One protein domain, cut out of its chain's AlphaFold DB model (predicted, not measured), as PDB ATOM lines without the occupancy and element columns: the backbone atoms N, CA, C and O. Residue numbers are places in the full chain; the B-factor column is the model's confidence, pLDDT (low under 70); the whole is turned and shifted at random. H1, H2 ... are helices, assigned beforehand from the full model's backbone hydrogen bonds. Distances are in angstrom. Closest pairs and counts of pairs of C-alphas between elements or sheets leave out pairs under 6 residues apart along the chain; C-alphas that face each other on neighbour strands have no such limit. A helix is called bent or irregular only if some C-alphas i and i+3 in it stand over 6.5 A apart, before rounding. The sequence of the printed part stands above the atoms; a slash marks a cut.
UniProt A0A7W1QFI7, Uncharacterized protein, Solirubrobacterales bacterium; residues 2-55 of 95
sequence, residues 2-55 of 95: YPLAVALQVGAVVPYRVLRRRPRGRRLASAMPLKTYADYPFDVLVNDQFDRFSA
ATOM      1  N   TYR A   2      12.653 -43.762  41.097       94.44
ATOM      2  CA  TYR A   2      13.424 -44.959  41.471       94.44
ATOM      3  C   TYR A   2      14.162 -45.663  40.317       94.44
ATOM      4  O   TYR A   2      15.355 -45.896  40.482       94.44
ATOM      5  N   PRO A   3      13.554 -45.956  39.143       95.88
ATOM      6  CA  PRO A   3      14.274 -46.661  38.075       95.88
ATOM      7  C   PRO A   3      15.511 -45.900  37.585       95.88
ATOM      8  O   PRO A   3      16.586 -46.476  37.441       95.88
ATOM      9  N   LEU A   4      15.379 -44.581  37.408       94.62
ATOM     10  CA  LEU A   4      16.496 -43.714  37.046       94.62
ATOM     11  C   LEU A   4      17.537 -43.651  38.166       94.62
ATOM     12  O   LEU A   4      18.725 -43.791  37.897       94.62
ATOM     13  N   ALA A   5      17.111 -43.483  39.417       95.81
ATOM     14  CA  ALA A   5      18.025 -43.450  40.553       95.81
ATOM     15  C   ALA A   5      18.830 -44.756  40.668       95.81
ATOM     16  O   ALA A   5      20.041 -44.700  40.853       95.81
ATOM     17  N   VAL A   6      18.203 -45.923  40.474       97.56
ATOM     18  CA  VAL A   6      18.896 -47.223  40.425       97.56
ATOM     19  C   VAL A   6      19.901 -47.263  39.273       97.56
ATOM     20  O   VAL A   6      21.053 -47.641  39.487       97.56
ATOM     21  N   ALA A   7      19.505 -46.831  38.072       97.12
ATOM     22  CA  ALA A   7      20.399 -46.798  36.917       97.12
ATOM     23  C   ALA A   7      21.632 -45.910  37.166       97.12
ATOM     24  O   ALA A   7      22.755 -46.319  36.882       97.12
ATOM     25  N   LEU A   8      21.451 -44.730  37.765       96.31
ATOM     26  CA  LEU A   8      22.545 -43.821  38.123       96.31
ATOM     27  C   LEU A   8      23.403 -44.374  39.273       96.31
ATOM     28  O   LEU A   8      24.632 -44.266  39.249       96.31
ATOM     29  N   GLN A   9      22.775 -45.017  40.260       96.69
ATOM     30  CA  GLN A   9      23.460 -45.650  41.382       96.69
ATOM     31  C   GLN A   9      24.394 -46.761  40.893       96.69
ATOM     32  O   GLN A   9      25.559 -46.807  41.289       96.69
ATOM     33  N   VAL A  10      23.908 -47.639  40.014       97.12
ATOM     34  CA  VAL A  10      24.679 -48.763  39.467       97.12
ATOM     35  C   VAL A  10      25.662 -48.303  38.391       97.12
ATOM     36  O   VAL A  10      26.793 -48.778  38.364       97.12
ATOM     37  N   GLY A  11      25.271 -47.365  37.527       95.81
ATOM     38  CA  GLY A  11      26.072 -46.924  36.383       95.81
ATOM     39  C   GLY A  11      27.169 -45.909  36.712       95.81
ATOM     40  O   GLY A  11      28.177 -45.862  36.013       95.81
ATOM     41  N   ALA A  12      27.014 -45.114  37.777       94.88
ATOM     42  CA  ALA A  12      27.975 -44.067  38.138       94.88
ATOM     43  C   ALA A  12      28.468 -44.175  39.589       94.88
ATOM     44  O   ALA A  12      29.677 -44.224  39.833       94.88
ATOM     45  N   VAL A  13      27.556 -44.255  40.564       95.44
ATOM     46  CA  VAL A  13      27.914 -44.129  41.990       95.44
ATOM     47  C   VAL A  13      28.690 -45.346  42.508       95.44
ATOM     48  O   VAL A  13      29.726 -45.198  43.162       95.44
ATOM     49  N   VAL A  14      28.227 -46.564  42.216       95.50
ATOM     50  CA  VAL A  14      28.903 -47.811  42.614       95.50
ATOM     51  C   VAL A  14      30.280 -47.946  41.946       95.50
ATOM     52  O   VAL A  14      31.252 -48.165  42.676       95.50
ATOM     53  N   PRO A  15      30.431 -47.746  40.621       95.06
ATOM     54  CA  PRO A  15      31.737 -47.733  39.969       95.06
ATOM     55  C   PRO A  15      32.711 -46.742  40.606       95.06
ATOM     56  O   PRO A  15      33.850 -47.111  40.899       95.06
ATOM     57  N   TYR A  16      32.260 -45.524  40.931       94.94
ATOM     58  CA  TYR A  16      33.083 -44.562  41.661       94.94
ATOM     59  C   TYR A  16      33.512 -45.090  43.043       94.94
ATOM     60  O   TYR A  16      34.698 -45.029  43.385       94.94
ATOM     61  N   ARG A  17      32.587 -45.663  43.833       93.94
ATOM     62  CA  ARG A  17      32.894 -46.251  45.156       93.94
ATOM     63  C   ARG A  17      33.936 -47.370  45.069       93.94
ATOM     64  O   ARG A  17      34.740 -47.510  45.992       93.94
ATOM     65  N   VAL A  18      33.937 -48.150  43.989       94.00
ATOM     66  CA  VAL A  18      34.927 -49.209  43.745       94.00
ATOM     67  C   VAL A  18      36.267 -48.613  43.308       94.00
ATOM     68  O   VAL A  18      37.304 -48.935  43.891       94.00
ATOM     69  N   LEU A  19      36.260 -47.703  42.330       93.56
ATOM     70  CA  LEU A  19      37.470 -47.099  41.768       93.56
ATOM     71  C   LEU A  19      38.232 -46.250  42.791       93.56
ATOM     72  O   LEU A  19      39.461 -46.326  42.843       93.56
ATOM     73  N   ARG A  20      37.533 -45.502  43.657       92.62
ATOM     74  CA  ARG A  20      38.173 -44.646  44.676       92.62
ATOM     75  C   ARG A  20      39.003 -45.425  45.701       92.62
ATOM     76  O   ARG A  20      39.908 -44.851  46.302       92.62
ATOM     77  N   ARG A  21      38.710 -46.719  45.897       91.25
ATOM     78  CA  ARG A  21      39.426 -47.615  46.827       91.25
ATOM     79  C   ARG A  21      40.757 -48.123  46.265       91.25
ATOM     80  O   ARG A  21      41.538 -48.716  47.000       91.25
ATOM     81  N   ARG A  22      41.029 -47.928  44.969       91.31
ATOM     82  CA  ARG A  22      42.253 -48.395  44.301       91.31
ATOM     83  C   ARG A  22      43.173 -47.197  44.010       91.31
ATOM     84  O   ARG A  22      42.711 -46.245  43.383       91.31
ATOM     85  N   PRO A  23      44.479 -47.238  44.343       85.56
ATOM     86  CA  PRO A  23      45.400 -46.121  44.090       85.56
ATOM     87  C   PRO A  23      45.428 -45.667  42.622       85.56
ATOM     88  O   PRO A  23      45.336 -44.476  42.337       85.56
ATOM     89  N   ARG A  24      45.448 -46.623  41.683       87.19
ATOM     90  CA  ARG A  24      45.418 -46.362  40.231       87.19
ATOM     91  C   ARG A  24      44.058 -45.860  39.727       87.19
ATOM     92  O   ARG A  24      43.994 -45.214  38.689       87.19
ATOM     93  N   GLY A  25      42.981 -46.133  40.464       87.19
ATOM     94  CA  GLY A  25      41.613 -45.752  40.106       87.19
ATOM     95  C   GLY A  25      41.235 -44.331  40.519       87.19
ATOM     96  O   GLY A  25      40.269 -43.792  39.989       87.19
ATOM     97  N   ARG A  26      42.000 -43.686  41.414       87.69
ATOM     98  CA  ARG A  26      41.674 -42.353  41.957       87.69
ATOM     99  C   ARG A  26      41.586 -41.257  40.896       87.69
ATOM    100  O   ARG A  26      40.655 -40.460  40.947       87.69
ATOM    101  N   ARG A  27      42.507 -41.240  39.926       88.75
ATOM    102  CA  ARG A  27      42.512 -40.242  38.840       88.75
ATOM    103  C   ARG A  27      41.288 -40.374  37.930       88.75
ATOM    104  O   ARG A  27      40.727 -39.372  37.500       88.75
ATOM    105  N   LEU A  28      40.853 -41.605  37.662       89.19
ATOM    106  CA  LEU A  28      39.633 -41.854  36.894       89.19
ATOM    107  C   LEU A  28      38.390 -41.509  37.726       89.19
ATOM    108  O   LEU A  28      37.514 -40.791  37.260       89.19
ATOM    109  N   ALA A  29      38.359 -41.944  38.989       90.88
ATOM    110  CA  ALA A  29      37.273 -41.667  39.923       90.88
ATOM    111  C   ALA A  29      37.032 -40.158  40.114       90.88
ATOM    112  O   ALA A  29      35.886 -39.729  40.211       90.88
ATOM    113  N   SER A  30      38.082 -39.326  40.118       88.31
ATOM    114  CA  SER A  30      37.930 -37.873  40.253       88.31
ATOM    115  C   SER A  30      37.216 -37.212  39.073       88.31
ATOM    116  O   SER A  30      36.633 -36.149  39.268       88.31
ATOM    117  N   ALA A  31      37.230 -37.824  37.889       90.50
ATOM    118  CA  ALA A  31      36.529 -37.321  36.709       90.50
ATOM    119  C   ALA A  31      35.099 -37.875  36.576       90.50
ATOM    120  O   ALA A  31      34.354 -37.433  35.706       90.50
ATOM    121  N   MET A  32      34.699 -38.837  37.417       92.06
ATOM    122  CA  MET A  32      33.385 -39.463  37.295       92.06
ATOM    123  C   MET A  32      32.250 -38.512  37.694       92.06
ATOM    124  O   MET A  32      32.353 -37.820  38.716       92.06
ATOM    125  N   PRO A  33      31.138 -38.516  36.938       91.69
ATOM    126  CA  PRO A  33      29.940 -37.784  37.315       91.69
ATOM    127  C   PRO A  33      29.303 -38.418  38.555       91.69
ATOM    128  O   PRO A  33      29.554 -39.578  38.878       91.69
ATOM    129  N   LEU A  34      28.463 -37.649  39.252       90.62
ATOM    130  CA  LEU A  34      27.659 -38.121  40.391       90.62
ATOM    131  C   LEU A  34      28.469 -38.715  41.561       90.62
ATOM    132  O   LEU A  34      27.893 -39.272  42.492       90.62
ATOM    133  N   LYS A  35      29.796 -38.545  41.571       92.00
ATOM    134  CA  LYS A  35      30.680 -39.007  42.648       92.00
ATOM    135  C   LYS A  35      30.303 -38.457  44.027       92.00
ATOM    136  O   LYS A  35      30.549 -39.125  45.025       92.00
ATOM    137  N   THR A  36      29.678 -37.278  44.084       89.81
ATOM    138  CA  THR A  36      29.195 -36.648  45.320       89.81
ATOM    139  C   THR A  36      28.150 -37.517  46.027       89.81
ATOM    140  O   THR A  36      28.203 -37.648  47.242       89.81
ATOM    141  N   TYR A  37      27.277 -38.209  45.283       93.06
ATOM    142  CA  TYR A  37      26.246 -39.096  45.847       93.06
ATOM    143  C   TYR A  37      26.822 -40.358  46.506       93.06
ATOM    144  O   TYR A  37      26.116 -41.088  47.194       93.06
ATOM    145  N   ALA A  38      28.112 -40.639  46.324       94.00
ATOM    146  CA  ALA A  38      28.748 -41.805  46.918       94.00
ATOM    147  C   ALA A  38      28.797 -41.766  48.444       94.00
ATOM    148  O   ALA A  38      28.912 -42.835  49.050       94.00
ATOM    149  N   ASP A  39      28.699 -40.580  49.034       93.62
ATOM    150  CA  ASP A  39      28.757 -40.369  50.478       93.62
ATOM    151  C   ASP A  39      27.382 -40.000  51.072       93.62
ATOM    152  O   ASP A  39      27.281 -39.746  52.267       93.62
ATOM    153  N   TYR A  40      26.311 -40.060  50.264       93.56
ATOM    154  CA  TYR A  40      24.924 -39.844  50.690       93.56
ATOM    155  C   TYR A  40      24.081 -41.137  50.629       93.56
ATOM    156  O   TYR A  40      24.420 -42.072  49.887       93.56
ATOM    157  N   PRO A  41      22.972 -41.212  51.394       96.25
ATOM    158  CA  PRO A  41      21.962 -42.260  51.246       96.25
ATOM    159  C   PRO A  41      21.346 -42.285  49.840       96.25
ATOM    160  O   PRO A  41      21.250 -41.255  49.175       96.25
ATOM    161  N   PHE A  42      20.878 -43.457  49.399       95.50
ATOM    162  CA  PHE A  42      20.241 -43.625  48.085       95.50
ATOM    163  C   PHE A  42      19.003 -42.733  47.902       95.50
ATOM    164  O   PHE A  42      18.788 -42.211  46.811       95.50
ATOM    165  N   ASP A  43      18.247 -42.486  48.973       96.31
ATOM    166  CA  ASP A  43      17.045 -41.644  48.936       96.31
ATOM    167  C   ASP A  43      17.349 -40.200  48.517       96.31
ATOM    168  O   ASP A  43      16.533 -39.574  47.848       96.31
ATOM    169  N   VAL A  44      18.558 -39.694  48.803       94.69
ATOM    170  CA  VAL A  44      19.004 -38.379  48.311       94.69
ATOM    171  C   VAL A  44      19.070 -38.375  46.784       94.69
ATOM    172  O   VAL A  44      18.592 -37.447  46.144       94.69
ATOM    173  N   LEU A  45      19.594 -39.442  46.171       94.69
ATOM    174  CA  LEU A  45      19.628 -39.561  44.713       94.69
ATOM    175  C   LEU A  45      18.213 -39.676  44.126       94.69
ATOM    176  O   LEU A  45      17.954 -39.110  43.067       94.69
ATOM    177  N   VAL A  46      17.301 -40.393  44.793       95.38
ATOM    178  CA  VAL A  46      15.895 -40.515  44.367       95.38
ATOM    179  C   VAL A  46      15.197 -39.158  44.387       95.38
ATOM    180  O   VAL A  46      14.564 -38.803  43.388       95.38
ATOM    181  N   ASN A  47      15.340 -38.412  45.482       93.12
ATOM    182  CA  ASN A  47      14.728 -37.099  45.666       93.12
ATOM    183  C   ASN A  47      15.290 -36.081  44.672       93.12
ATOM    184  O   ASN A  47      14.518 -35.449  43.965       93.12
ATOM    185  N   ASP A  48      16.609 -36.028  44.484       90.38
ATOM    186  CA  ASP A  48      17.228 -35.122  43.512       90.38
ATOM    187  C   ASP A  48      16.792 -35.401  42.068       90.38
ATOM    188  O   ASP A  48      16.717 -34.488  41.245       90.38
ATOM    189  N   GLN A  49      16.552 -36.667  41.706       91.44
ATOM    190  CA  GLN A  49      15.945 -36.954  40.407       91.44
ATOM    191  C   GLN A  49      14.482 -36.517  40.392       91.44
ATOM    192  O   GLN A  49      14.042 -35.943  39.405       91.44
ATOM    193  N   PHE A  50      13.728 -36.766  41.463       91.50
ATOM    194  CA  PHE A  50      12.340 -36.326  41.557       91.50
ATOM    195  C   PHE A  50      12.196 -34.818  41.396       91.50
ATOM    196  O   PHE A  50      11.418 -34.417  40.541       91.50
ATOM    197  N   ASP A  51      12.990 -34.011  42.086       87.88
ATOM    198  CA  ASP A  51      12.943 -32.549  41.991       87.88
ATOM    199  C   ASP A  51      13.216 -32.042  40.569       87.88
ATOM    200  O   ASP A  51      12.555 -31.118  40.098       87.88
ATOM    201  N   ARG A  52      14.120 -32.700  39.832       85.44
ATOM    202  CA  ARG A  52      14.403 -32.363  38.425       85.44
ATOM    203  C   ARG A  52      13.234 -32.643  37.479       85.44
ATOM    204  O   ARG A  52      13.121 -31.975  36.455       85.44
ATOM    205  N   PHE A  53      12.398 -33.639  37.777       84.62
ATOM    206  CA  PHE A  53      11.265 -34.027  36.923       84.62
ATOM    207  C   PHE A  53       9.910 -33.519  37.424       84.62
ATOM    208  O   PHE A  53       8.965 -33.478  36.640       84.62
ATOM    209  N   SER A  54       9.785 -33.168  38.705       82.56
ATOM    210  CA  SER A  54       8.511 -32.802  39.330       82.56
ATOM    211  C   SER A  54       8.109 -31.359  39.038       82.56
ATOM    212  O   SER A  54       6.920 -31.089  38.877       82.56
ATOM    213  N   ALA A  55       9.073 -30.442  38.910       72.25
ATOM    214  CA  ALA A  55       8.804 -29.058  38.548       72.25
ATOM    215  C   ALA A  55       9.962 -28.456  37.725       72.25
ATOM    216  O   ALA A  55      11.117 -28.549  38.142       72.25
TER     217      ALA A  55
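Overview. This is residues 2 to 55 of the 95 residues of an uncharacterized protein of Solirubrobacterales bacterium (UniProt A0A7W1QFI7). One long helix, H1, makes the spine of a rod, and the rest of the printed part folds back along it: H2 turns back at its far end, the short H3 packs on residues 12 to 17, and H4 crosses its first part, at residues 2 to 9, and runs on past its beginning. H1 is the hub, touching the three other helices. The printed part has 54 residues with four named helices, in the order H1, H2, H3, H4, and no named strand; the class is all helix. The whole is only just compact, close to loose, with a radius of gyration of the C-alphas of 11.9 A, and the C-alphas span 40 by 16 by 15 A.

Along the chain. Find C-alpha 2 at (13.424, -44.959, 41.471); from there H1, residues 2 to 19, runs 24.1 A to C-alpha 19 at (37.470, -47.099, 41.768). It has a kink of 32 degrees near residue 9 and is only just irregular, with C-alphas 11 and 14 6.9 A apart. Next look at residues 23 to 31 for H2, 14.5 A long, also only just irregular: C-alphas 24 and 27 are 6.9 A apart. H3 is residues 35 to 39. H4, residues 42 to 54, runs 18.2 A and ends at C-alpha 54, (8.511, -32.802, 39.330).

Arrangement. Begin at H1. H2 touches it at residues 16 to 19 alone, closest at the C-alphas of Leu 19 and Gly 25, 4.7 A apart. The two form a helical hairpin, with a steep tilt of 40 degrees, opposite ways. H3 touches residues 12 to 17 of H1 alone, closest at the C-alphas of Val 13 and Ala 38, 5.5 A. H4 touches residues 2 to 9 of H1 alone, closest at the C-alphas of Ala 5 and Val 46, 5.3 A, at a steep tilt of 47 degrees, opposite ways. H3 and H4 are close but not clearly touching, the closest C-alphas being those of Tyr 37 and Leu 45, 6.7 A apart. H2 and H4 are apart. In H4 every O i to N i+4 pair is within hydrogen-bond range; in H1 12 of 14 are, in H2 2 of 5 with 3 of 6 O i to N i+3 pairs, and in H3 0 of 1 with 2 of 2.

Size, cuts and confidence. Look at Pro 23 and Ala 55 for the two C-alphas farthest apart, 40.8 A. The printed part has no cut, and the links H1 to H2, H2 to H3 and H3 to H4 are tight. The mean pLDDT of the printed part is 92.1, and no printed residue of this model is under 70.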